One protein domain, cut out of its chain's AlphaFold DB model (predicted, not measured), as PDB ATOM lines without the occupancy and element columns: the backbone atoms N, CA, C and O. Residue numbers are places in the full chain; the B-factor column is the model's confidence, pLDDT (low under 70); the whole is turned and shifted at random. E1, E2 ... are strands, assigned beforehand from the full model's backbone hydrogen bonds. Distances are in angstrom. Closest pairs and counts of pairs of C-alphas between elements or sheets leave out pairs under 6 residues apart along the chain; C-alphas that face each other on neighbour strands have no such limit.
ATOM      1  N   THR A  38       2.565 -89.529  46.071       85.12
ATOM      2  CA  THR A  38       3.689 -90.471  46.224       85.12
ATOM      3  C   THR A  38       3.327 -91.939  45.965       85.12
ATOM      4  O   THR A  38       4.223 -92.779  45.910       85.12
ATOM      5  N   GLN A  39       2.038 -92.256  45.829       88.94
ATOM      6  CA  GLN A  39       1.496 -93.609  45.686       88.94
ATOM      7  C   GLN A  39       0.754 -93.810  44.357       88.94
ATOM      8  O   GLN A  39       0.094 -94.832  44.192       88.94
ATOM      9  N   ILE A  40       0.836 -92.850  43.431       91.75
ATOM     10  CA  ILE A  40       0.145 -92.943  42.141       91.75
ATOM     11  C   ILE A  40       0.849 -93.907  41.191       91.75
ATOM     12  O   ILE A  40       2.075 -94.083  41.229       91.75
ATOM     13  N   ASP A  41       0.056 -94.454  40.282       94.44
ATOM     14  CA  ASP A  41       0.553 -95.096  39.079       94.44
ATOM     15  C   ASP A  41       0.934 -94.041  38.036       94.44
ATOM     16  O   ASP A  41       0.296 -92.993  37.915       94.44
ATOM     17  N   VAL A  42       1.998 -94.315  37.288       93.69
ATOM     18  CA  VAL A  42       2.536 -93.442  36.248       93.69
ATOM     19  C   VAL A  42       2.491 -94.164  34.912       93.69
ATOM     20  O   VAL A  42       3.014 -95.270  34.774       93.69
ATOM     21  N   VAL A  43       1.901 -93.516  33.915       91.38
ATOM     22  CA  VAL A  43       1.830 -94.016  32.544       91.38
ATOM     23  C   VAL A  43       3.112 -93.656  31.792       91.38
ATOM     24  O   VAL A  43       3.542 -92.494  31.779       91.38
ATOM     25  N   LEU A  44       3.706 -94.656  31.136       88.00
ATOM     26  CA  LEU A  44       4.840 -94.524  30.226       88.00
ATOM     27  C   LEU A  44       4.536 -95.236  28.902       88.00
ATOM     28  O   LEU A  44       4.718 -96.442  28.768       88.00
ATOM     29  N   ALA A  45       4.126 -94.479  27.895       82.00
ATOM     30  CA  ALA A  45       3.756 -94.967  26.573       82.00
ATOM     31  C   ALA A  45       2.612 -95.986  26.673       82.00
ATOM     32  O   ALA A  45       1.448 -95.608  26.770       82.00
ATOM     33  N   THR A  46       2.947 -97.273  26.660       82.12
ATOM     34  CA  THR A  46       1.997 -98.385  26.769       82.12
ATOM     35  C   THR A  46       2.023 -99.080  28.127       82.12
ATOM     36  O   THR A  46       1.193 -99.952  28.363       82.12
ATOM     37  N   ASP A  47       2.960 -98.712  28.999       89.25
ATOM     38  CA  ASP A  47       3.171 -99.342  30.297       89.25
ATOM     39  C   ASP A  47       2.673 -98.456  31.441       89.25
ATOM     40  O   ASP A  47       2.538 -97.236  31.318       89.25
ATOM     41  N   VAL A  48       2.431 -99.091  32.586       92.31
ATOM     42  CA  VAL A  48       2.084 -98.430  33.843       92.31
ATOM     43  C   VAL A  48       3.036 -98.933  34.918       92.31
ATOM     44  O   VAL A  48       3.227-100.141  35.069       92.31
ATOM     45  N   ALA A  49       3.648 -98.012  35.657       94.62
ATOM     46  CA  ALA A  49       4.540 -98.331  36.763       94.62
ATOM     47  C   ALA A  49       4.259 -97.408  37.954       94.62
ATOM     48  O   ALA A  49       3.924 -96.242  37.748       94.62
ATOM     49  N   PRO A  50       4.426 -97.874  39.200       95.62
ATOM     50  CA  PRO A  50       4.222 -97.019  40.361       95.62
ATOM     51  C   PRO A  50       5.258 -95.891  40.379       95.62
ATOM     52  O   PRO A  50       6.424 -96.112  40.050       95.62
ATOM     53  N   LEU A  51       4.897 -94.699  40.859       94.75
ATOM     54  CA  LEU A  51       5.832 -93.569  40.965       94.75
ATOM     55  C   LEU A  51       7.122 -93.926  41.728       94.75
ATOM     56  O   LEU A  51       8.200 -93.425  41.413       94.75
ATOM     57  N   SER A  52       7.043 -94.849  42.687       94.62
ATOM     58  CA  SER A  52       8.199 -95.337  43.445       94.62
ATOM     59  C   SER A  52       9.272 -96.034  42.598       94.62
ATOM     60  O   SER A  52      10.390 -96.202  43.078       94.62
ATOM     61  N   SER A  53       8.970 -96.466  41.366       94.81
ATOM     62  CA  SER A  53       9.980 -97.019  40.452       94.81
ATOM     63  C   SER A  53      10.830 -95.944  39.772       94.81
ATOM     64  O   SER A  53      11.834 -96.269  39.138       94.81
ATOM     65  N   PHE A  54      10.453 -94.668  39.886       94.75
ATOM     66  CA  PHE A  54      11.194 -93.551  39.319       94.75
ATOM     67  C   PHE A  54      12.188 -93.007  40.335       94.75
ATOM     68  O   PHE A  54      11.851 -92.729  41.484       94.75
ATOM     69  N   GLN A  55      13.428 -92.803  39.898       95.75
ATOM     70  CA  GLN A  55      14.440 -92.175  40.736       95.75
ATOM     71  C   GLN A  55      14.166 -90.664  40.820       95.75
ATOM     72  O   GLN A  55      14.210 -90.008  39.777       95.75
ATOM     73  N   PRO A  56      13.931 -90.081  42.011       94.06
ATOM     74  CA  PRO A  56      13.764 -88.638  42.145       94.06
ATOM     75  C   PRO A  56      15.012 -87.887  41.678       94.06
ATOM     76  O   PRO A  56      16.142 -88.325  41.912       94.06
ATOM     77  N   ALA A  57      14.812 -86.735  41.048       93.25
ATOM     78  CA  ALA A  57      15.875 -85.836  40.623       93.25
ATOM     79  C   ALA A  57      15.634 -84.430  41.175       93.25
ATOM     80  O   ALA A  57      14.519 -84.071  41.541       93.25
ATOM     81  N   ILE A  58      16.696 -83.635  41.264       90.00
ATOM     82  CA  ILE A  58      16.591 -82.211  41.597       90.00
ATOM     83  C   ILE A  58      16.288 -81.434  40.315       90.00
ATOM     84  O   ILE A  58      16.814 -81.769  39.250       90.00
ATOM     85  N   ALA A  59      15.483 -80.377  40.432       84.88
ATOM     86  CA  ALA A  59      15.187 -79.438  39.359       84.88
ATOM     87  C   ALA A  59      16.465 -78.963  38.638       84.88
ATOM     88  O   ALA A  59      17.269 -78.176  39.153       84.88
ATOM     89  N   GLY A  60      16.645 -79.456  37.414       83.25
ATOM     90  CA  GLY A  60      17.732 -79.065  36.525       83.25
ATOM     91  C   GLY A  60      17.389 -77.838  35.671       83.25
ATOM     92  O   GLY A  60      16.292 -77.284  35.761       83.25
ATOM     93  N   PRO A  61      18.300 -77.425  34.772       84.56
ATOM     94  CA  PRO A  61      18.049 -76.309  33.860       84.56
ATOM     95  C   PRO A  61      16.975 -76.619  32.804       84.56
ATOM     96  O   PRO A  61      16.460 -75.706  32.168       84.56
ATOM     97  N   ARG A  62      16.620 -77.895  32.611       88.50
ATOM     98  CA  ARG A  62      15.713 -78.341  31.547       88.50
ATOM     99  C   ARG A  62      14.311 -77.754  31.691       88.50
ATOM    100  O   ARG A  62      13.704 -77.800  32.767       88.50
ATOM    101  N   THR A  63      13.800 -77.216  30.595       93.69
ATOM    102  CA  THR A  63      12.474 -76.594  30.498       93.69
ATOM    103  C   THR A  63      11.501 -77.411  29.671       93.69
ATOM    104  O   THR A  63      10.310 -77.324  29.933       93.69
ATOM    105  N   ASP A  64      11.991 -78.232  28.747       96.81
ATOM    106  CA  ASP A  64      11.161 -78.867  27.732       96.81
ATOM    107  C   ASP A  64      11.123 -80.386  27.903       96.81
ATOM    108  O   ASP A  64      12.152 -81.056  28.045       96.81
ATOM    109  N   TYR A  65       9.908 -80.923  27.895       96.88
ATOM    110  CA  TYR A  65       9.600 -82.335  28.077       96.88
ATOM    111  C   TYR A  65       8.520 -82.739  27.078       96.88
ATOM    112  O   TYR A  65       7.724 -81.902  26.653       96.88
ATOM    113  N   ALA A  66       8.474 -84.010  26.695       95.38
ATOM    114  CA  ALA A  66       7.442 -84.484  25.785       95.38
ATOM    115  C   ALA A  66       7.062 -85.939  26.034       95.38
ATOM    116  O   ALA A  66       7.810 -86.715  26.634       95.38
ATOM    117  N   TYR A  67       5.880 -86.275  25.541       92.12
ATOM    118  CA  TYR A  67       5.283 -87.590  25.573       92.12
ATOM    119  C   TYR A  67       4.564 -87.856  24.250       92.12
ATOM    120  O   TYR A  67       3.902 -86.965  23.722       92.12
ATOM    121  N   GLU A  68       4.678 -89.076  23.735       89.50
ATOM    122  CA  GLU A  68       4.017 -89.510  22.503       89.50
ATOM    123  C   GLU A  68       2.921 -90.521  22.838       89.50
ATOM    124  O   GLU A  68       3.168 -91.509  23.532       89.50
ATOM    125  N   LEU A  69       1.718 -90.291  22.316       84.44
ATOM    126  CA  LEU A  69       0.553 -91.141  22.527       84.44
ATOM    127  C   LEU A  69      -0.203 -91.327  21.217       84.44
ATOM    128  O   LEU A  69      -0.871 -90.412  20.747       84.44
ATOM    129  N   GLY A  70      -0.113 -92.518  20.624       81.00
ATOM    130  CA  GLY A  70      -0.961 -92.881  19.483       81.00
ATOM    131  C   GLY A  70      -0.850 -91.950  18.267       81.00
ATOM    132  O   GLY A  70      -1.818 -91.812  17.532       81.00
ATOM    133  N   GLY A  71       0.306 -91.310  18.054       85.56
ATOM    134  CA  GLY A  71       0.522 -90.347  16.965       85.56
ATOM    135  C   GLY A  71       0.239 -88.885  17.328       85.56
ATOM    136  O   GLY A  71       0.489 -88.010  16.501       85.56
ATOM    137  N   ALA A  72      -0.231 -88.616  18.548       89.44
ATOM    138  CA  ALA A  72      -0.276 -87.286  19.133       89.44
ATOM    139  C   ALA A  72       0.937 -87.041  20.043       89.44
ATOM    140  O   ALA A  72       1.364 -87.927  20.787       89.44
ATOM    141  N   THR A  73       1.428 -85.805  20.046       92.31
ATOM    142  CA  THR A  73       2.490 -85.337  20.939       92.31
ATOM    143  C   THR A  73       1.892 -84.458  22.028       92.31
ATOM    144  O   THR A  73       1.151 -83.511  21.745       92.31
ATOM    145  N   ILE A  74       2.275 -84.708  23.276       92.50
ATOM    146  CA  ILE A  74       2.051 -83.795  24.393       92.50
ATOM    147  C   ILE A  74       3.398 -83.220  24.815       92.50
ATOM    148  O   ILE A  74       4.260 -83.937  25.318       92.50
ATOM    149  N   ALA A  75       3.566 -81.915  24.637       95.19
ATOM    150  CA  ALA A  75       4.744 -81.180  25.065       95.19
ATOM    151  C   ALA A  75       4.465 -80.412  26.359       95.19
ATOM    152  O   ALA A  75       3.393 -79.832  26.541       95.19
ATOM    153  N   ILE A  76       5.458 -80.374  27.237       96.31
ATOM    154  CA  ILE A  76       5.491 -79.542  28.430       96.31
ATOM    155  C   ILE A  76       6.666 -78.581  28.310       96.31
ATOM    156  O   ILE A  76       7.806 -79.012  28.152       96.31
ATOM    157  N   THR A  77       6.385 -77.294  28.475       97.44
ATOM    158  CA  THR A  77       7.398 -76.248  28.601       97.44
ATOM    159  C   THR A  77       7.231 -75.551  29.944       97.44
ATOM    160  O   THR A  77       6.214 -74.911  30.216       97.44
ATOM    161  N   LEU A  78       8.245 -75.670  30.792       95.69
ATOM    162  CA  LEU A  78       8.394 -74.904  32.022       95.69
ATOM    163  C   LEU A  78       9.031 -73.551  31.710       95.69
ATOM    164  O   LEU A  78       9.979 -73.479  30.925       95.69
ATOM    165  N   SER A  79       8.611 -72.491  32.396       93.12
ATOM    166  CA  SER A  79       9.411 -71.264  32.420       93.12
ATOM    167  C   SER A  79      10.779 -71.515  33.063       93.12
ATOM    168  O   SER A  79      10.980 -72.471  33.821       93.12
ATOM    169  N   ALA A  80      11.754 -70.657  32.757       85.81
ATOM    170  CA  ALA A  80      13.112 -70.788  33.288       85.81
ATOM    171  C   ALA A  80      13.143 -70.770  34.830       85.81
ATOM    172  O   ALA A  80      13.889 -71.529  35.446       85.81
ATOM    173  N   ASP A  81      12.278 -69.956  35.434       84.44
ATOM    174  CA  ASP A  81      12.079 -69.819  36.879       84.44
ATOM    175  C   ASP A  81      11.148 -70.880  37.492       84.44
ATOM    176  O   ASP A  81      10.990 -70.918  38.705       84.44
ATOM    177  N   LYS A  82      10.564 -71.766  36.671       87.69
ATOM    178  CA  LYS A  82       9.651 -72.849  37.078       87.69
ATOM    179  C   LYS A  82       8.339 -72.384  37.724       87.69
ATOM    180  O   LYS A  82       7.629 -73.211  38.287       87.69
ATOM    181  N   HIS A  83       7.969 -71.112  37.574       89.31
ATOM    182  CA  HIS A  83       6.692 -70.577  38.066       89.31
ATOM    183  C   HIS A  83       5.517 -70.760  37.102       89.31
ATOM    184  O   HIS A  83       4.371 -70.448  37.433       89.31
ATOM    185  N   SER A  84       5.772 -71.277  35.901       93.12
ATOM    186  CA  SER A  84       4.715 -71.620  34.961       93.12
ATOM    187  C   SER A  84       5.029 -72.879  34.169       93.12
ATOM    188  O   SER A  84       6.189 -73.191  33.893       93.12
ATOM    189  N   LEU A  85       3.963 -73.580  33.796       95.75
ATOM    190  CA  LEU A  85       3.982 -74.735  32.912       95.75
ATOM    191  C   LEU A  85       2.961 -74.519  31.805       95.75
ATOM    192  O   LEU A  85       1.794 -74.231  32.074       95.75
ATOM    193  N   ILE A  86       3.402 -74.673  30.563       96.06
ATOM    194  CA  ILE A  86       2.537 -74.750  29.391       96.06
ATOM    195  C   ILE A  86       2.533 -76.200  28.944       96.06
ATOM    196  O   ILE A  86       3.585 -76.773  28.672       96.06
ATOM    197  N   ARG A  87       1.343 -76.776  28.861       94.12
ATOM    198  CA  ARG A  87       1.110 -78.105  28.322       94.12
ATOM    199  C   ARG A  87       0.421 -77.958  26.979       94.12
ATOM    200  O   ARG A  87      -0.582 -77.255  26.887       94.12
ATOM    201  N   LYS A  88       0.954 -78.594  25.945       94.00
ATOM    202  CA  LYS A  88       0.450 -78.495  24.578       94.00
ATOM    203  C   LYS A  88       0.222 -79.878  24.001       94.00
ATOM    204  O   LYS A  88       1.171 -80.639  23.860       94.00
ATOM    205  N   TRP A  89      -1.011 -80.164  23.611       93.19
ATOM    206  CA  TRP A  89      -1.375 -81.364  22.870       93.19
ATOM    207  C   TRP A  89      -1.465 -81.043  21.375       93.19
ATOM    208  O   TRP A  89      -2.011 -80.006  20.987       93.19
ATOM    209  N   THR A  90      -0.890 -81.904  20.537       93.06
ATOM    210  CA  THR A  90      -0.891 -81.766  19.075       93.06
ATOM    211  C   THR A  90      -1.105 -83.125  18.424       93.06
ATOM    212  O   THR A  90      -0.339 -84.048  18.673       93.06
ATOM    213  N   GLU A  91      -2.089 -83.221  17.534       91.38
ATOM    214  CA  GLU A  91      -2.326 -84.390  16.684       91.38
ATOM    215  C   GLU A  91      -2.342 -83.962  15.205       91.38
ATOM    216  O   GLU A  91      -2.842 -82.876  14.882       91.38
ATOM    217  N   PRO A  92      -1.802 -84.775  14.280       91.69
ATOM    218  CA  PRO A  92      -1.844 -84.475  12.856       91.69
ATOM    219  C   PRO A  92      -3.262 -84.188  12.344       91.69
ATOM    220  O   PRO A  92      -4.175 -84.997  12.477       91.69
ATOM    221  N   GLY A  93      -3.439 -83.028  11.707       92.75
ATOM    222  CA  GLY A  93      -4.724 -82.616  11.133       92.75
ATOM    223  C   GLY A  93      -5.707 -81.984  12.125       92.75
ATOM    224  O   GLY A  93      -6.771 -81.548  11.690       92.75
ATOM    225  N   GLN A  94      -5.353 -81.873  13.410       89.75
ATOM    226  CA  GLN A  94      -6.146 -81.180  14.429       89.75
ATOM    227  C   GLN A  94      -5.467 -79.876  14.883       89.75
ATOM    228  O   GLN A  94      -4.236 -79.772  14.869       89.75
ATOM    229  N   PRO A  95      -6.233 -78.854  15.307       92.44
ATOM    230  CA  PRO A  95      -5.669 -77.699  15.997       92.44
ATOM    231  C   PRO A  95      -4.985 -78.118  17.303       92.44
ATOM    232  O   PRO A  95      -5.506 -78.946  18.048       92.44
ATOM    233  N   SER A  96      -3.845 -77.505  17.621       92.31
ATOM    234  CA  SER A  96      -3.193 -77.740  18.909       92.31
ATOM    235  C   SER A  96      -3.991 -77.132  20.062       92.31
ATOM    236  O   SER A  96      -4.484 -76.007  19.942       92.31
ATOM    237  N   VAL A  97      -4.022 -77.820  21.200       91.50
ATOM    238  CA  VAL A  97      -4.683 -77.363  22.430       91.50
ATOM    239  C   VAL A  97      -3.625 -77.066  23.485       91.50
ATOM    240  O   VAL A  97      -2.742 -77.887  23.722       91.50
ATOM    241  N   GLU A  98      -3.706 -75.896  24.123       93.50
ATOM    242  CA  GLU A  98      -2.789 -75.489  25.192       93.50
ATOM    243  C   GLU A  98      -3.512 -75.319  26.530       93.50
ATOM    244  O   GLU A  98      -4.610 -74.767  26.606       93.50
ATOM    245  N   GLN A  99      -2.842 -75.733  27.602       92.38
ATOM    246  CA  GLN A  99      -3.220 -75.484  28.988       92.38
ATOM    247  C   GLN A  99      -2.048 -74.826  29.715       92.38
ATOM    248  O   GLN A  99      -0.884 -75.117  29.442       92.38
ATOM    249  N   ARG A 100      -2.352 -73.905  30.632       95.19
ATOM    250  CA  ARG A 100      -1.346 -73.123  31.357       95.19
ATOM    251  C   ARG A 100      -1.580 -73.232  32.849       95.19
ATOM    252  O   ARG A 100      -2.702 -73.041  33.312       95.19
ATOM    253  N   TYR A 101      -0.501 -73.466  33.577       93.56
ATOM    254  CA  TYR A 101      -0.503 -73.601  35.022       93.56
ATOM    255  C   TYR A 101       0.453 -72.593  35.643       93.56
ATOM    256  O   TYR A 101       1.571 -72.408  35.158       93.56
ATOM    257  N   SER A 102       0.011 -71.968  36.730       93.69
ATOM    258  CA  SER A 102       0.887 -71.268  37.666       93.69
ATOM    259  C   SER A 102       1.404 -72.272  38.683       93.69
ATOM    260  O   SER A 102       0.620 -73.065  39.211       93.69
ATOM    261  N   LEU A 103       2.708 -72.235  38.927       92.50
ATOM    262  CA  LEU A 103       3.414 -73.193  39.759       92.50
ATOM    263  C   LEU A 103       4.191 -72.507  40.881       92.50
ATOM    264  O   LEU A 103       4.687 -71.385  40.750       92.50
ATOM    265  N   GLU A 104       4.350 -73.251  41.961       90.62
ATOM    266  CA  GLU A 104       5.210 -72.950  43.092       90.62
ATOM    267  C   GLU A 104       6.170 -74.127  43.307       90.62
ATOM    268  O   GLU A 104       5.813 -75.292  43.105       90.62
ATOM    269  N   CYS A 105       7.407 -73.825  43.703       88.25
ATOM    270  CA  CYS A 105       8.358 -74.840  44.151       88.25
ATOM    271  C   CYS A 105       7.946 -75.290  45.558       88.25
ATOM    272  O   CYS A 105       8.141 -74.546  46.517       88.25
ATOM    273  N   ALA A 106       7.394 -76.500  45.686       86.00
ATOM    274  CA  ALA A 106       7.130 -77.092  47.000       86.00
ATOM    275  C   ALA A 106       8.451 -77.480  47.684       86.00
ATOM    276  O   ALA A 106       8.662 -77.202  48.862       86.00
ATOM    277  N   ASP A 107       9.367 -78.067  46.912       85.75
ATOM    278  CA  ASP A 107      10.776 -78.242  47.252       85.75
ATOM    279  C   ASP A 107      11.607 -78.398  45.962       85.75
ATOM    280  O   ASP A 107      11.128 -78.160  44.856       85.75
ATOM    281  N   GLN A 108      12.869 -78.813  46.081       86.62
ATOM    282  CA  GLN A 108      13.777 -78.999  44.942       86.62
ATOM    283  C   GLN A 108      13.393 -80.140  43.970       86.62
ATOM    284  O   GLN A 108      13.993 -80.250  42.898       86.62
ATOM    285  N   HIS A 109      12.445 -80.999  44.342       90.81
ATOM    286  CA  HIS A 109      11.951 -82.153  43.589       90.81
ATOM    287  C   HIS A 109      10.531 -81.952  43.057       90.81
ATOM    288  O   HIS A 109      10.184 -82.578  42.055       90.81
ATOM    289  N   TYR A 110       9.725 -81.102  43.695       92.12
ATOM    290  CA  TYR A 110       8.304 -80.956  43.390       92.12
ATOM    291  C   TYR A 110       7.914 -79.538  42.967       92.12
ATOM    292  O   TYR A 110       8.258 -78.551  43.618       92.12
ATOM    293  N   LEU A 111       7.093 -79.464  41.920       93.31
ATOM    294  CA  LEU A 111       6.318 -78.277  41.573       93.31
ATOM    295  C   LEU A 111       4.843 -78.549  41.850       93.31
ATOM    296  O   LEU A 111       4.329 -79.620  41.527       93.31
ATOM    297  N   VAL A 112       4.151 -77.568  42.411       93.19
ATOM    298  CA  VAL A 112       2.724 -77.669  42.728       93.19
ATOM    299  C   VAL A 112       1.983 -76.458  42.198       93.19
ATOM    300  O   VAL A 112       2.517 -75.356  42.143       93.19
ATOM    301  N   GLY A 113       0.746 -76.663  41.779       91.50
ATOM    302  CA  GLY A 113      -0.129 -75.596  41.326       91.50
ATOM    303  C   GLY A 113      -1.581 -76.007  41.466       91.50
ATOM    304  O   GLY A 113      -1.907 -77.141  41.830       91.50
ATOM    305  N   LYS A 114      -2.495 -75.089  41.154       89.81
ATOM    306  CA  LYS A 114      -3.923 -75.409  41.198       89.81
ATOM    307  C   LYS A 114      -4.241 -76.522  40.195       89.81
ATOM    308  O   LYS A 114      -4.241 -76.294  38.990       89.81
ATOM    309  N   GLY A 115      -4.560 -77.702  40.723       89.69
ATOM    310  CA  GLY A 115      -4.972 -78.868  39.948       89.69
ATOM    311  C   GLY A 115      -3.839 -79.627  39.259       89.69
ATOM    312  O   GLY A 115      -4.144 -80.492  38.440       89.69
ATOM    313  N   ILE A 116      -2.578 -79.333  39.595       92.62
ATOM    314  CA  ILE A 116      -1.394 -79.971  39.015       92.62
ATOM    315  C   ILE A 116      -0.332 -80.227  40.088       92.62
ATOM    316  O   ILE A 116      -0.086 -79.400  40.967       92.62
ATOM    317  N   THR A 117       0.318 -81.380  40.017       94.31
ATOM    318  CA  THR A 117       1.530 -81.687  40.783       94.31
ATOM    319  C   THR A 117       2.539 -82.312  39.837       94.31
ATOM    320  O   THR A 117       2.184 -83.175  39.036       94.31
ATOM    321  N   ALA A 118       3.789 -81.873  39.912       95.19
ATOM    322  CA  ALA A 118       4.870 -82.405  39.103       95.19
ATOM    323  C   ALA A 118       6.059 -82.797  39.979       95.19
ATOM    324  O   ALA A 118       6.412 -82.078  40.912       95.19
ATOM    325  N   GLN A 119       6.700 -83.914  39.645       95.94
ATOM    326  CA  GLN A 119       7.936 -84.366  40.264       95.94
ATOM    327  C   GLN A 119       9.040 -84.471  39.220       95.94
ATOM    328  O   GLN A 119       8.889 -85.124  38.185       95.94
ATOM    329  N   PHE A 120      10.186 -83.872  39.526       95.56
ATOM    330  CA  PHE A 120      11.413 -84.115  38.790       95.56
ATOM    331  C   PHE A 120      11.916 -85.525  39.089       95.56
ATOM    332  O   PHE A 120      12.169 -85.898  40.238       95.56
ATOM    333  N   VAL A 121      12.091 -86.305  38.032       95.88
ATOM    334  CA  VAL A 121      12.636 -87.658  38.095       95.88
ATOM    335  C   VAL A 121      13.832 -87.754  37.162       95.88
ATOM    336  O   VAL A 121      14.078 -86.881  36.326       95.88
ATOM    337  N   LYS A 122      14.621 -88.812  37.307       94.94
ATOM    338  CA  LYS A 122      15.705 -89.081  36.376       94.94
ATOM    339  C   LYS A 122      15.141 -89.149  34.951       94.94
ATOM    340  O   LYS A 122      14.137 -89.806  34.704       94.94
ATOM    341  N   ASP A 123      15.802 -88.437  34.043       93.31
ATOM    342  CA  ASP A 123      15.492 -88.364  32.609       93.31
ATOM    343  C   ASP A 123      14.141 -87.718  32.234       93.31
ATOM    344  O   ASP A 123      13.797 -87.679  31.049       93.31
ATOM    345  N   GLY A 124      13.399 -87.127  33.181       95.69
ATOM    346  CA  GLY A 124      12.113 -86.518  32.845       95.69
ATOM    347  C   GLY A 124      11.366 -85.820  33.975       95.69
ATOM    348  O   GLY A 124      11.931 -85.390  34.982       95.69
ATOM    349  N   LEU A 125      10.063 -85.689  33.759       96.62
ATOM    350  CA  LEU A 125       9.109 -85.066  34.663       96.62
ATOM    351  C   LEU A 125       7.872 -85.959  34.751       96.62
ATOM    352  O   LEU A 125       7.305 -86.313  33.720       96.62
ATOM    353  N   VAL A 126       7.444 -86.309  35.961       96.44
ATOM    354  CA  VAL A 126       6.129 -86.926  36.174       96.44
ATOM    355  C   VAL A 126       5.140 -85.827  36.514       96.44
ATOM    356  O   VAL A 126       5.417 -85.033  37.408       96.44
ATOM    357  N   VAL A 127       4.000 -85.775  35.829       95.06
ATOM    358  CA  VAL A 127       2.949 -84.780  36.080       95.06
ATOM    359  C   VAL A 127       1.618 -85.474  36.306       95.06
ATOM    360  O   VAL A 127       1.210 -86.292  35.489       95.06
ATOM    361  N   GLN A 128       0.937 -85.117  37.391       94.00
ATOM    362  CA  GLN A 128      -0.450 -85.478  37.652       94.00
ATOM    363  C   GLN A 128      -1.326 -84.233  37.517       94.00
ATOM    364  O   GLN A 128      -1.078 -83.213  38.168       94.00
ATOM    365  N   GLU A 129      -2.370 -84.335  36.701       91.44
ATOM    366  CA  GLU A 129      -3.397 -83.311  36.525       91.44
ATOM    367  C   GLU A 129      -4.713 -83.831  37.105       91.44
ATOM    368  O   GLU A 129      -5.175 -84.909  36.761       91.44
ATOM    369  N   THR A 130      -5.355 -83.052  37.971       86.31
ATOM    370  CA  THR A 130      -6.651 -83.438  38.570       86.31
ATOM    371  C   THR A 130      -7.827 -83.326  37.596       86.31
ATOM    372  O   THR A 130      -8.892 -83.878  37.853       86.31
ATOM    373  N   HIS A 131      -7.655 -82.573  36.504       83.31
ATOM    374  CA  HIS A 131      -8.670 -82.330  35.477       83.31
ATOM    375  C   HIS A 131      -8.005 -82.239  34.088       83.31
ATOM    376  O   HIS A 131      -7.870 -81.141  33.538       83.31
ATOM    377  N   PRO A 132      -7.531 -83.362  33.526       77.81
ATOM    378  CA  PRO A 132      -6.997 -83.388  32.167       77.81
ATOM    379  C   PRO A 132      -8.143 -83.151  31.172       77.81
ATOM    380  O   PRO A 132      -9.185 -83.804  31.232       77.81
ATOM    381  N   ASN A 133      -7.999 -82.160  30.288       67.38
ATOM    382  CA  ASN A 133      -9.131 -81.667  29.494       67.38
ATOM    383  C   ASN A 133      -9.449 -82.518  28.249       67.38
ATOM    384  O   ASN A 133     -10.594 -82.486  27.802       67.38
ATOM    385  N   THR A 134      -8.469 -83.186  27.622       61.59
ATOM    386  CA  THR A 134      -8.592 -83.492  26.173       61.59
ATOM    387  C   THR A 134      -7.928 -84.769  25.648       61.59
ATOM    388  O   THR A 134      -7.998 -85.020  24.452       61.59
ATOM    389  N   ASP A 135      -7.309 -85.602  26.475       66.00
ATOM    390  CA  ASP A 135      -6.410 -86.683  26.014       66.00
ATOM    391  C   ASP A 135      -6.711 -88.060  26.620       66.00
ATOM    392  O   ASP A 135      -5.970 -89.013  26.387       66.00
ATOM    393  N   GLY A 136      -7.805 -88.181  27.378       70.75
ATOM    394  CA  GLY A 136      -8.196 -89.442  28.010       70.75
ATOM    395  C   GLY A 136      -7.253 -89.893  29.127       70.75
ATOM    396  O   GLY A 136      -7.325 -91.049  29.541       70.75
ATOM    397  N   ILE A 137      -6.383 -89.006  29.618       76.19
ATOM    398  CA  ILE A 137      -5.498 -89.290  30.746       76.19
ATOM    399  C   ILE A 137      -6.351 -89.356  32.023       76.19
ATOM    400  O   ILE A 137      -7.132 -88.441  32.277       76.19
ATOM    401  N   PRO A 138      -6.257 -90.421  32.833       80.56
ATOM    402  CA  PRO A 138      -6.974 -90.484  34.102       80.56
ATOM    403  C   PRO A 138      -6.434 -89.461  35.112       80.56
ATOM    404  O   PRO A 138      -5.226 -89.285  35.250       80.56
ATOM    405  N   ALA A 139      -7.327 -88.794  35.851       84.88
ATOM    406  CA  ALA A 139      -6.952 -87.781  36.848       84.88
ATOM    407  C   ALA A 139      -6.220 -88.359  38.080       84.88
ATOM    408  O   ALA A 139      -5.576 -87.639  38.848       84.88
ATOM    409  N   ASP A 140      -6.335 -89.666  38.293       85.94
ATOM    410  CA  ASP A 140      -5.699 -90.432  39.362       85.94
ATOM    411  C   ASP A 140      -4.318 -90.988  38.975       85.94
ATOM    412  O   ASP A 140      -3.663 -91.606  39.813       85.94
ATOM    413  N   MET A 141      -3.839 -90.718  37.755       90.19
ATOM    414  CA  MET A 141      -2.541 -91.181  37.263       90.19
ATOM    415  C   MET A 141      -1.563 -90.036  36.992       90.19
ATOM    416  O   MET A 141      -1.927 -88.925  36.603       90.19
ATOM    417  N   GLY A 142      -0.280 -90.335  37.180       92.94
ATOM    418  CA  GLY A 142       0.819 -89.517  36.694       92.94
ATOM    419  C   GLY A 142       1.159 -89.862  35.246       92.94
ATOM    420  O   GLY A 142       0.990 -90.988  34.791       92.94
ATOM    421  N   MET A 143       1.710 -88.901  34.524       93.75
ATOM    422  CA  MET A 143       2.230 -89.090  33.174       93.75
ATOM    423  C   MET A 143       3.716 -88.778  33.172       93.75
ATOM    424  O   MET A 143       4.118 -87.712  33.646       93.75
ATOM    425  N   PHE A 144       4.532 -89.688  32.646       95.38
ATOM    426  CA  PHE A 144       5.957 -89.436  32.470       95.38
ATOM    427  C   PHE A 144       6.227 -88.708  31.150       95.38
ATOM    428  O   PHE A 144       5.902 -89.202  30.072       95.38
ATOM    429  N   TYR A 145       6.900 -87.563  31.237       95.56
ATOM    430  CA  TYR A 145       7.375 -86.791  30.097       95.56
ATOM    431  C   TYR A 145       8.898 -86.854  30.041       95.56
ATOM    432  O   TYR A 145       9.593 -86.408  30.961       95.56
ATOM    433  N   ALA A 146       9.427 -87.378  28.938       95.88
ATOM    434  CA  ALA A 146      10.861 -87.476  28.726       95.88
ATOM    435  C   ALA A 146      11.452 -86.085  28.488       95.88
ATOM    436  O   ALA A 146      10.908 -85.277  27.727       95.88
ATOM    437  N   ALA A 147      12.591 -85.813  29.116       95.19
ATOM    438  CA  ALA A 147      13.292 -84.557  28.924       95.19
ATOM    439  C   ALA A 147      13.829 -84.439  27.490       95.19
ATOM    440  O   ALA A 147      14.516 -85.336  26.994       95.19
ATOM    441  N   GLN A 148      13.559 -83.309  26.840       92.69
ATOM    442  CA  GLN A 148      14.030 -83.059  25.481       92.69
ATOM    443  C   GLN A 148      15.495 -82.588  25.485       92.69
ATOM    444  O   GLN A 148      16.026 -82.147  26.517       92.69
TER     445      GLN A 148
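What this domain is: This is residues 38 to 148 of the 149 residues of an uncharacterized protein of Pokkaliibacter plantistimulans (UniProt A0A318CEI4). A closed barrel of eight antiparallel strands, E3 to E10, is joined on its outside by a small hairpin, E1 and E2, with E1 pairing parallel to E10. Round the ring the strands follow their chain order as a meander, each strand the antiparallel neighbour of the one before, and E10 closes it back onto E3; the E5 to E6 turn reaches out along the longest axis. The printed part has 111 residues, with ten named strands in the order E1 to E10 and no named helix; its class is all strand. It is compact, with a radius of gyration of the C-alphas of 12.9 A and spans of 39 by 29 by 24 A.

Where its parts are: From the first printed residue, Thr 38, the chain soon enters E1, residues 41 to 44, which begins at C-alpha 41 (0.553, -95.096, 39.079). E2 is residues 47 to 50. After the long link of residues 51 to 63 come E3, residues 64 to 69, 17.0 A long, E4, residues 72 to 78, 19.9 A, and E5, residues 84 to 90, 19.7 A. E6, residues 97 to 105, is the longest strand, 25.5 A, starting at C-alpha 97 (-4.683, -77.363, 22.430). E7 is residues 110 to 113, E8 residues 116 to 121, 16.0 A, and E9 residues 124 to 129, 16.3 A. E10, residues 142 to 147, 15.5 A, ends at C-alpha 147 (13.292, -84.557, 28.924).

How they stand to each other: E1 and E2 form a hairpin, with N 42 and O 49 2.8 A apart, within hydrogen-bond range. On the other side of E1 lies E10, parallel at 39 degrees, with N 43 and O 142 at 2.8 A. E1 and E3 are only just apart, their closest C-alphas 8.4 A from each other. In the ring, E3 and E4 are antiparallel at 161 degrees, with N 67 and O 74 at 2.9 A, and E4 and E5 at 167 degrees, with N 75 and O 88 at 2.8 A. E6 is staggered: residues 97 to 102 pair with E5, N 87 and O 99 at 2.8 A, and residues 103 to 105 with E7, N 104 and O 112 at 2.8 A. E7 and E8 have N 111 and O 118 at 2.9 A, E8 and E9 N 119 and O 126 at 2.8 A, and E9 and E10 N 145 and O 125 at 2.8 A. E10 and E3 close the ring at 121 degrees, with N 66 and O 146 at 2.9 A.

The domain as a whole: The C-alphas of Gly 93 and Asp 107 are the two farthest apart, at 39.5 A. The printed part has no cut. The links E2 to E3 and E9 to E10, of 13 and 12 residues, are long. The mean pLDDT of the printed part is 90.4, and residues 133 to 135 are under 70.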